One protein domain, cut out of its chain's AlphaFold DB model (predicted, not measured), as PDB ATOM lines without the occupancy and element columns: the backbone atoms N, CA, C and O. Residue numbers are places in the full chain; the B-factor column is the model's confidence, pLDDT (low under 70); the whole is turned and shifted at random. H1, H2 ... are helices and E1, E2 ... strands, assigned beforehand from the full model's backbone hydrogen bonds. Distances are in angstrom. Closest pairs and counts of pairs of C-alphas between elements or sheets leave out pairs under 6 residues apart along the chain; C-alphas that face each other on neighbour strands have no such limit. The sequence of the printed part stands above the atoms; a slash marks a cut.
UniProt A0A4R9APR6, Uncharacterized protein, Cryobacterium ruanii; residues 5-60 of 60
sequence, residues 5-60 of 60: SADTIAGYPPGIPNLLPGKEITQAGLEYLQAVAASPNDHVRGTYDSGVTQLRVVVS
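This is residues 5 to 60 of the 60 residues of an uncharacterized protein of Cryobacterium ruanii (UniProt A0A4R9APR6). A small, short-stranded sheet of three strands, E2, E1 and E3, has one helix, H1, slung slantwise over one face, while the last stretch of chain runs from E3 to a short strand, E4, at one far end of the molecule. The printed part has 56 residues with one named helix and four named strands, in the order E1, E2, H1, E3, E4. The sheet's order is E2, E1, E3, all antiparallel; the class is mixed, helices and strands, though under half of the residues, 25, are in named elements. The whole is compact, with a radius of gyration of the C-alphas of 10.3 A, yet elongated in outline, spanning 32 by 20 by 18 A.

Start at E1, residues 9 to 12, the inner strand. E2, residues 17 to 19, is an edge strand and forms an antiparallel hairpin with E1; look for N 18 and O 9, 2.8 A apart and within hydrogen-bond range. The other edge strand is E3, residues 43 to 45, antiparallel to E1 at 150 degrees, with N 12 and O 43 at 2.8 A and N 45 and O 10 at 3.0 A. The pairing is staggered: E1 pairs with E2 over residues 9 to 10 and with E3 over residues 10 to 12. Now find H1, residues 27 to 38, on the sheet at a height of 9.0 A, giving two layers, a helix on one face of a sheet. It lies over E1, and only just over E2 and E3, with 3 of its 12 C-alphas falling on each. On the local plane its line and that of E1 stand at 45 degrees, slantwise to the strands. Its closest C-alphas to E1 are those of Leu 33 and Gly 11, 6.0 A apart; to E3, those of Ala 37 and His 43, 5.3 A. E2, H1 and E3 form a split strand-helix-strand unit, two strands of one sheet that are not neighbours, with a helix between them along the chain and E1 between them in the sheet, and its crossover is right-handed. Every O i to N i+4 pair in H1 is within hydrogen-bond range. E4, residues 57 to 59, pairs with no named strand and is apart from H1 and E1, for instance.

Find C-alpha 9 at (239.834, 202.326, 168.324), where E1 begins its 10.0 A. H1 runs 16.6 A, from C-alpha 27 at (234.467, 190.098, 172.292). E2, E3 and E4 have three residues each, and E4 ends at C-alpha 59 (224.333, 198.519, 163.374).

The C-alphas farthest apart are those of Asn 41 and Val 59, 32.5 A. The printed part has no cut, and its long link is E3 to E4, 11 residues. Mean pLDDT of the printed part is 95.1, and no printed residue is under 70.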
ATOM      1  N   SER A   5     231.269 198.482 164.530       96.31
ATOM      2  CA  SER A   5     231.941 199.692 165.021       96.31
ATOM      3  C   SER A   5     231.687 200.893 164.109       96.31
ATOM      4  O   SER A   5     231.746 200.780 162.880       96.31
ATOM      5  N   ALA A   6     231.451 202.055 164.716       97.06
ATOM      6  CA  ALA A   6     231.459 203.345 164.030       97.06
ATOM      7  C   ALA A   6     232.844 204.013 164.049       97.06
ATOM      8  O   ALA A   6     233.118 204.866 163.208       97.06
ATOM      9  N   ASP A   7     233.713 203.622 164.985       96.56
ATOM     10  CA  ASP A   7     234.980 204.295 165.269       96.56
ATOM     11  C   ASP A   7     236.197 203.397 165.004       96.56
ATOM     12  O   ASP A   7     236.129 202.162 165.053       96.56
ATOM     13  N   THR A   8     237.336 204.043 164.747       97.06
ATOM     14  CA  THR A   8     238.655 203.411 164.840       97.06
ATOM     15  C   THR A   8     239.131 203.515 166.281       97.06
ATOM     16  O   THR A   8     239.291 204.626 166.786       97.06
ATOM     17  N   ILE A   9     239.395 202.377 166.924       97.56
ATOM     18  CA  ILE A   9     239.834 202.326 168.324       97.56
ATOM     19  C   ILE A   9     241.138 201.543 168.427       97.56
ATOM     20  O   ILE A   9     241.252 200.462 167.848       97.56
ATOM     21  N   ALA A  10     242.110 202.084 169.161       97.75
ATOM     22  CA  ALA A  10     243.429 201.484 169.342       97.75
ATOM     23  C   ALA A  10     243.914 201.627 170.788       97.75
ATOM     24  O   ALA A  10     243.835 202.715 171.367       97.75
ATOM     25  N   GLY A  11     244.451 200.539 171.338       97.00
ATOM     26  CA  GLY A  11     245.220 200.555 172.580       97.00
ATOM     27  C   GLY A  11     246.666 201.006 172.354       97.00
ATOM     28  O   GLY A  11     247.287 200.668 171.343       97.00
ATOM     29  N   TYR A  12     247.210 201.772 173.297       95.75
ATOM     30  CA  TYR A  12     248.567 202.309 173.262       95.75
ATOM     31  C   TYR A  12     249.347 201.954 174.530       95.75
ATOM     32  O   TYR A  12     248.826 202.211 175.616       95.75
ATOM     33  N   PRO A  13     250.619 201.524 174.392       93.19
ATOM     34  CA  PRO A  13     251.297 201.104 173.148       93.19
ATOM     35  C   PRO A  13     250.793 199.728 172.631       93.19
ATOM     36  O   PRO A  13     250.311 198.935 173.435       93.19
ATOM     37  N   PRO A  14     250.891 199.392 171.317       93.31
ATOM     38  CA  PRO A  14     251.633 200.077 170.250       93.31
ATOM     39  C   PRO A  14     250.820 201.065 169.393       93.31
ATOM     40  O   PRO A  14     251.413 201.754 168.566       93.31
ATOM     41  N   GLY A  15     249.495 201.153 169.544       94.00
ATOM     42  CA  GLY A  15     248.671 202.087 168.766       94.00
ATOM     43  C   GLY A  15     248.153 201.574 167.425       94.00
ATOM     44  O   GLY A  15     247.793 202.374 166.560       94.00
ATOM     45  N   ILE A  16     248.131 200.256 167.229       95.88
ATOM     46  CA  ILE A  16     247.528 199.627 166.049       95.88
ATOM     47  C   ILE A  16     246.013 199.492 166.286       95.88
ATOM     48  O   ILE A  16     245.620 199.119 167.391       95.88
ATOM     49  N   PRO A  17     245.149 199.764 165.287       95.75
ATOM     50  CA  PRO A  17     243.705 199.616 165.439       95.75
ATOM     51  C   PRO A  17     243.274 198.208 165.865       95.75
ATOM     52  O   PRO A  17     243.568 197.225 165.187       95.75
ATOM     53  N   ASN A  18     242.514 198.137 166.955       96.19
ATOM     54  CA  ASN A  18     241.806 196.943 167.410       96.19
ATOM     55  C   ASN A  18     240.387 196.884 166.831       96.19
ATOM     56  O   ASN A  18     239.900 195.799 166.525       96.19
ATOM     57  N   LEU A  19     239.741 198.044 166.656       96.69
ATOM     58  CA  LEU A  19     238.451 198.186 165.977       96.69
ATOM     59  C   LEU A  19     238.577 199.146 164.796       96.69
ATOM     60  O   LEU A  19     239.348 200.107 164.839       96.69
ATOM     61  N   LEU A  20     237.790 198.885 163.754       97.06
ATOM     62  CA  LEU A  20     237.703 199.705 162.550       97.06
ATOM     63  C   LEU A  20     236.233 199.956 162.188       97.06
ATOM     64  O   LEU A  20     235.417 199.041 162.339       97.06
ATOM     65  N   PRO A  21     235.896 201.134 161.639       97.00
ATOM     66  CA  PRO A  21     234.554 201.424 161.161       97.00
ATOM     67  C   PRO A  21     234.070 200.385 160.147       97.00
ATOM     68  O   PRO A  21     234.813 199.962 159.257       97.00
ATOM     69  N   GLY A  22     232.814 199.961 160.280       96.19
ATOM     70  CA  GLY A  22     232.215 198.969 159.384       96.19
ATOM     71  C   GLY A  22     232.686 197.529 159.623       96.19
ATOM     72  O   GLY A  22     232.313 196.639 158.858       96.19
ATOM     73  N   LYS A  23     233.498 197.276 160.658       95.94
ATOM     74  CA  LYS A  23     233.857 195.924 161.106       95.94
ATOM     75  C   LYS A  23     233.054 195.534 162.336       95.94
ATOM     76  O   LYS A  23     232.726 196.372 163.176       95.94
ATOM     77  N   GLU A  24     232.725 194.251 162.413       96.44
ATOM     78  CA  GLU A  24     232.047 193.677 163.567       96.44
ATOM     79  C   GLU A  24     232.952 193.754 164.799       96.44
ATOM     80  O   GLU A  24     234.160 193.513 164.725       96.44
ATOM     81  N   ILE A  25     232.358 194.127 165.926       95.69
ATOM     82  CA  ILE A  25     233.041 194.207 167.208       95.69
ATOM     83  C   ILE A  25     233.142 192.794 167.762       95.69
ATOM     84  O   ILE A  25     232.135 192.125 167.991       95.69
ATOM     85  N   THR A  26     234.371 192.340 167.988       94.44
ATOM     86  CA  THR A  26     234.625 191.036 168.593       94.44
ATOM     87  C   THR A  26     234.760 191.171 170.104       94.44
ATOM     88  O   THR A  26     235.298 192.160 170.607       94.44
ATOM     89  N   GLN A  27     234.316 190.147 170.837       94.19
ATOM     90  CA  GLN A  27     234.467 190.098 172.292       94.19
ATOM     91  C   GLN A  27     235.941 190.205 172.709       94.19
ATOM     92  O   GLN A  27     236.275 191.017 173.563       94.19
ATOM     93  N   ALA A  28     236.837 189.476 172.039       94.75
ATOM     94  CA  ALA A  28     238.271 189.531 172.322       94.75
ATOM     95  C   ALA A  28     238.872 190.932 172.097       94.75
ATOM     96  O   ALA A  28     239.725 191.375 172.866       94.75
ATOM     97  N   GLY A  29     238.424 191.652 171.060       94.62
ATOM     98  CA  GLY A  29     238.847 193.032 170.822       94.62
ATOM     99  C   GLY A  29     238.370 193.981 171.922       94.62
ATOM    100  O   GLY A  29     239.140 194.832 172.366       94.62
ATOM    101  N   LEU A  30     237.132 193.807 172.393       95.25
ATOM    102  CA  LEU A  30     236.573 194.591 173.495       95.25
ATOM    103  C   LEU A  30     237.307 194.330 174.816       95.25
ATOM    104  O   LEU A  30     237.725 195.277 175.477       95.25
ATOM    105  N   GLU A  31     237.515 193.063 175.168       96.12
ATOM    106  CA  GLU A  31     238.218 192.661 176.391       96.12
ATOM    107  C   GLU A  31     239.654 193.194 176.418       96.12
ATOM    108  O   GLU A  31     240.098 193.730 177.433       96.12
ATOM    109  N   TYR A  32     240.369 193.121 175.289       95.88
ATOM    110  CA  TYR A  32     241.707 193.702 175.174       95.88
ATOM    111  C   TYR A  32     241.697 195.213 175.436       95.88
ATOM    112  O   TYR A  32     242.500 195.710 176.223       95.88
ATOM    113  N   LEU A  33     240.785 195.951 174.798       97.00
ATOM    114  CA  LEU A  33     240.701 197.403 174.953       97.00
ATOM    115  C   LEU A  33     240.349 197.811 176.389       97.00
ATOM    116  O   LEU A  33     240.923 198.765 176.910       97.00
ATOM    117  N   GLN A  34     239.459 197.072 177.050       96.75
ATOM    118  CA  GLN A  34     239.123 197.295 178.457       96.75
ATOM    119  C   GLN A  34     240.305 196.993 179.386       96.75
ATOM    120  O   GLN A  34     240.551 197.748 180.325       96.75
ATOM    121  N   ALA A  35     241.081 195.942 179.104       97.06
ATOM    122  CA  ALA A  35     242.296 195.644 179.858       97.06
ATOM    123  C   ALA A  35     243.345 196.758 179.708       97.06
ATOM    124  O   ALA A  35     243.915 197.195 180.704       97.06
ATOM    125  N   VAL A  36     243.544 197.272 178.489       97.31
ATOM    126  CA  VAL A  36     244.426 198.423 178.226       97.31
ATOM    127  C   VAL A  36     243.957 199.663 178.987       97.31
ATOM    128  O   VAL A  36     244.767 200.342 179.605       97.31
ATOM    129  N   ALA A  37     242.656 199.954 178.989       96.56
ATOM    130  CA  ALA A  37     242.102 201.094 179.720       96.56
ATOM    131  C   ALA A  37     242.272 200.995 181.248       96.56
ATOM    132  O   ALA A  37     242.306 202.020 181.929       96.56
ATOM    133  N   ALA A  38     242.373 199.779 181.790       96.94
ATOM    134  CA  ALA A  38     242.602 199.539 183.214       96.94
ATOM    135  C   ALA A  38     244.093 199.584 183.614       96.94
ATOM    136  O   ALA A  38     244.405 199.654 184.805       96.94
ATOM    137  N   SER A  39     245.016 199.538 182.649       96.38
ATOM    138  CA  SER A  39     246.457 199.572 182.898       96.38
ATOM    139  C   SER A  39     246.938 200.991 183.258       96.38
ATOM    140  O   SER A  39     246.655 201.933 182.525       96.38
ATOM    141  N   PRO A  40     247.743 201.180 184.324       92.56
ATOM    142  CA  PRO A  40     248.128 202.513 184.815       92.56
ATOM    143  C   PRO A  40     248.894 203.415 183.834       92.56
ATOM    144  O   PRO A  40     248.870 204.632 183.989       92.56
ATOM    145  N   ASN A  41     249.611 202.829 182.871       93.88
ATOM    146  CA  ASN A  41     250.495 203.552 181.947       93.88
ATOM    147  C   ASN A  41     250.068 203.428 180.479       93.88
ATOM    148  O   ASN A  41     250.725 203.997 179.604       93.88
ATOM    149  N   ASP A  42     248.983 202.704 180.221       95.88
ATOM    150  CA  ASP A  42     248.463 202.497 178.878       95.88
ATOM    151  C   ASP A  42     247.207 203.348 178.688       95.88
ATOM    152  O   ASP A  42     246.622 203.870 179.638       95.88
ATOM    153  N   HIS A  43     246.795 203.548 177.441       95.19
ATOM    154  CA  HIS A  43     245.552 204.259 177.165       95.19
ATOM    155  C   HIS A  43     244.915 203.792 175.870       95.19
ATOM    156  O   HIS A  43     245.574 203.281 174.965       95.19
ATOM    157  N   VAL A  44     243.615 204.028 175.758       97.19
ATOM    158  CA  VAL A  44     242.869 203.789 174.528       97.19
ATOM    159  C   VAL A  44     242.569 205.126 173.856       97.19
ATOM    160  O   VAL A  44     242.227 206.106 174.516       97.19
ATOM    161  N   ARG A  45     242.711 205.185 172.529       96.56
ATOM    162  CA  ARG A  45     242.262 206.322 171.712       96.56
ATOM    163  C   ARG A  45     241.084 205.942 170.834       96.56
ATOM    164  O   ARG A  45     240.979 204.806 170.381       96.56
ATOM    165  N   GLY A  46     240.269 206.948 170.521       94.81
ATOM    166  CA  GLY A  46     239.100 206.809 169.650       94.81
ATOM    167  C   GLY A  46     237.847 206.323 170.377       94.81
ATOM    168  O   GLY A  46     236.830 206.091 169.735       94.81
ATOM    169  N   THR A  47     237.906 206.181 171.701       94.62
ATOM    170  CA  THR A  47     236.764 205.800 172.533       94.62
ATOM    171  C   THR A  47     235.924 207.010 172.914       94.62
ATOM    172  O   THR A  47     236.400 208.146 172.929       94.62
ATOM    173  N   TYR A  48     234.656 206.751 173.235       94.50
ATOM    174  CA  TYR A  48     233.755 207.759 173.789       94.50
ATOM    175  C   TYR A  48     234.139 208.131 175.228       94.50
ATOM    176  O   TYR A  48     234.147 209.305 175.590       94.50
ATOM    177  N   ASP A  49     234.506 207.126 176.024       94.62
ATOM    178  CA  ASP A  49     234.987 207.262 177.394       94.62
ATOM    179  C   ASP A  49     236.336 206.553 177.579       94.62
ATOM    180  O   ASP A  49     236.697 205.644 176.827       94.62
ATOM    181  N   SER A  50     237.101 206.950 178.596       89.12
ATOM    182  CA  SER A  50     238.429 206.379 178.848       89.12
ATOM    183  C   SER A  50     238.393 204.913 179.289       89.12
ATOM    184  O   SER A  50     239.409 204.242 179.171       89.12
ATOM    185  N   GLY A  51     237.257 204.423 179.797       92.38
ATOM    186  CA  GLY A  51     237.091 203.059 180.303       92.38
ATOM    187  C   GLY A  51     236.580 202.054 179.270       92.38
ATOM    188  O   GLY A  51     236.420 200.884 179.606       92.38
ATOM    189  N   VAL A  52     236.311 202.483 178.029       95.19
ATOM    190  CA  VAL A  52     235.714 201.635 176.977       95.19
ATOM    191  C   VAL A  52     234.402 200.994 177.454       95.19
ATOM    192  O   VAL A  52     234.136 199.807 177.244       95.19
ATOM    193  N   THR A  53     233.581 201.779 178.151       94.31
ATOM    194  CA  THR A  53     232.271 201.343 178.657       94.31
ATOM    195  C   THR A  53     231.155 201.618 177.656       94.31
ATOM    196  O   THR A  53     230.119 200.951 177.685       94.31
ATOM    197  N   GLN A  54     231.372 202.559 176.734       94.44
ATOM    198  CA  GLN A  54     230.449 202.891 175.661       94.44
ATOM    199  C   GLN A  54     231.167 202.916 174.309       94.44
ATOM    200  O   GLN A  54     232.251 203.481 174.151       94.44
ATOM    201  N   LEU A  55     230.524 202.319 173.307       94.19
ATOM    202  CA  LEU A  55     231.000 202.284 171.927       94.19
ATOM    203  C   LEU A  55     229.934 202.856 171.002       94.19
ATOM    204  O   LEU A  55     228.748 202.562 171.154       94.19
ATOM    205  N   ARG A  56     230.359 203.651 170.015       94.94
ATOM    206  CA  ARG A  56     229.474 204.060 168.922       94.94
ATOM    207  C   ARG A  56     229.453 202.978 167.856       94.94
ATOM    208  O   ARG A  56     230.491 202.427 167.483       94.94
ATOM    209  N   VAL A  57     228.256 202.690 167.364       95.94
ATOM    210  CA  VAL A  57     227.991 201.576 166.454       95.94
ATOM    211  C   VAL A  57     227.070 202.044 165.337       95.94
ATOM    212  O   VAL A  57     226.259 202.946 165.541       95.94
ATOM    213  N   VAL A  58     227.211 201.460 164.150       95.50
ATOM    214  CA  VAL A  58     226.359 201.785 162.990       95.50
ATOM    215  C   VAL A  58     225.224 200.781 162.790       95.50
ATOM    216  O   VAL A  58     224.258 201.087 162.097       95.50
ATOM    217  N   VAL A  59     225.332 199.597 163.398       89.62
ATOM    218  CA  VAL A  59     224.333 198.519 163.374       89.62
ATOM    219  C   VAL A  59     224.378 197.791 164.722       89.62
ATOM    220  O   VAL A  59     225.472 197.574 165.253       89.62
ATOM    221  N   SER A  60     223.206 197.424 165.250       78.25
ATOM    222  CA  SER A  60     223.004 196.661 166.494       78.25
ATOM    223  C   SER A  60     221.939 195.593 166.313       78.25
ATOM    224  O   SER A  60     220.901 195.949 165.706       78.25
TER     225      SER A  60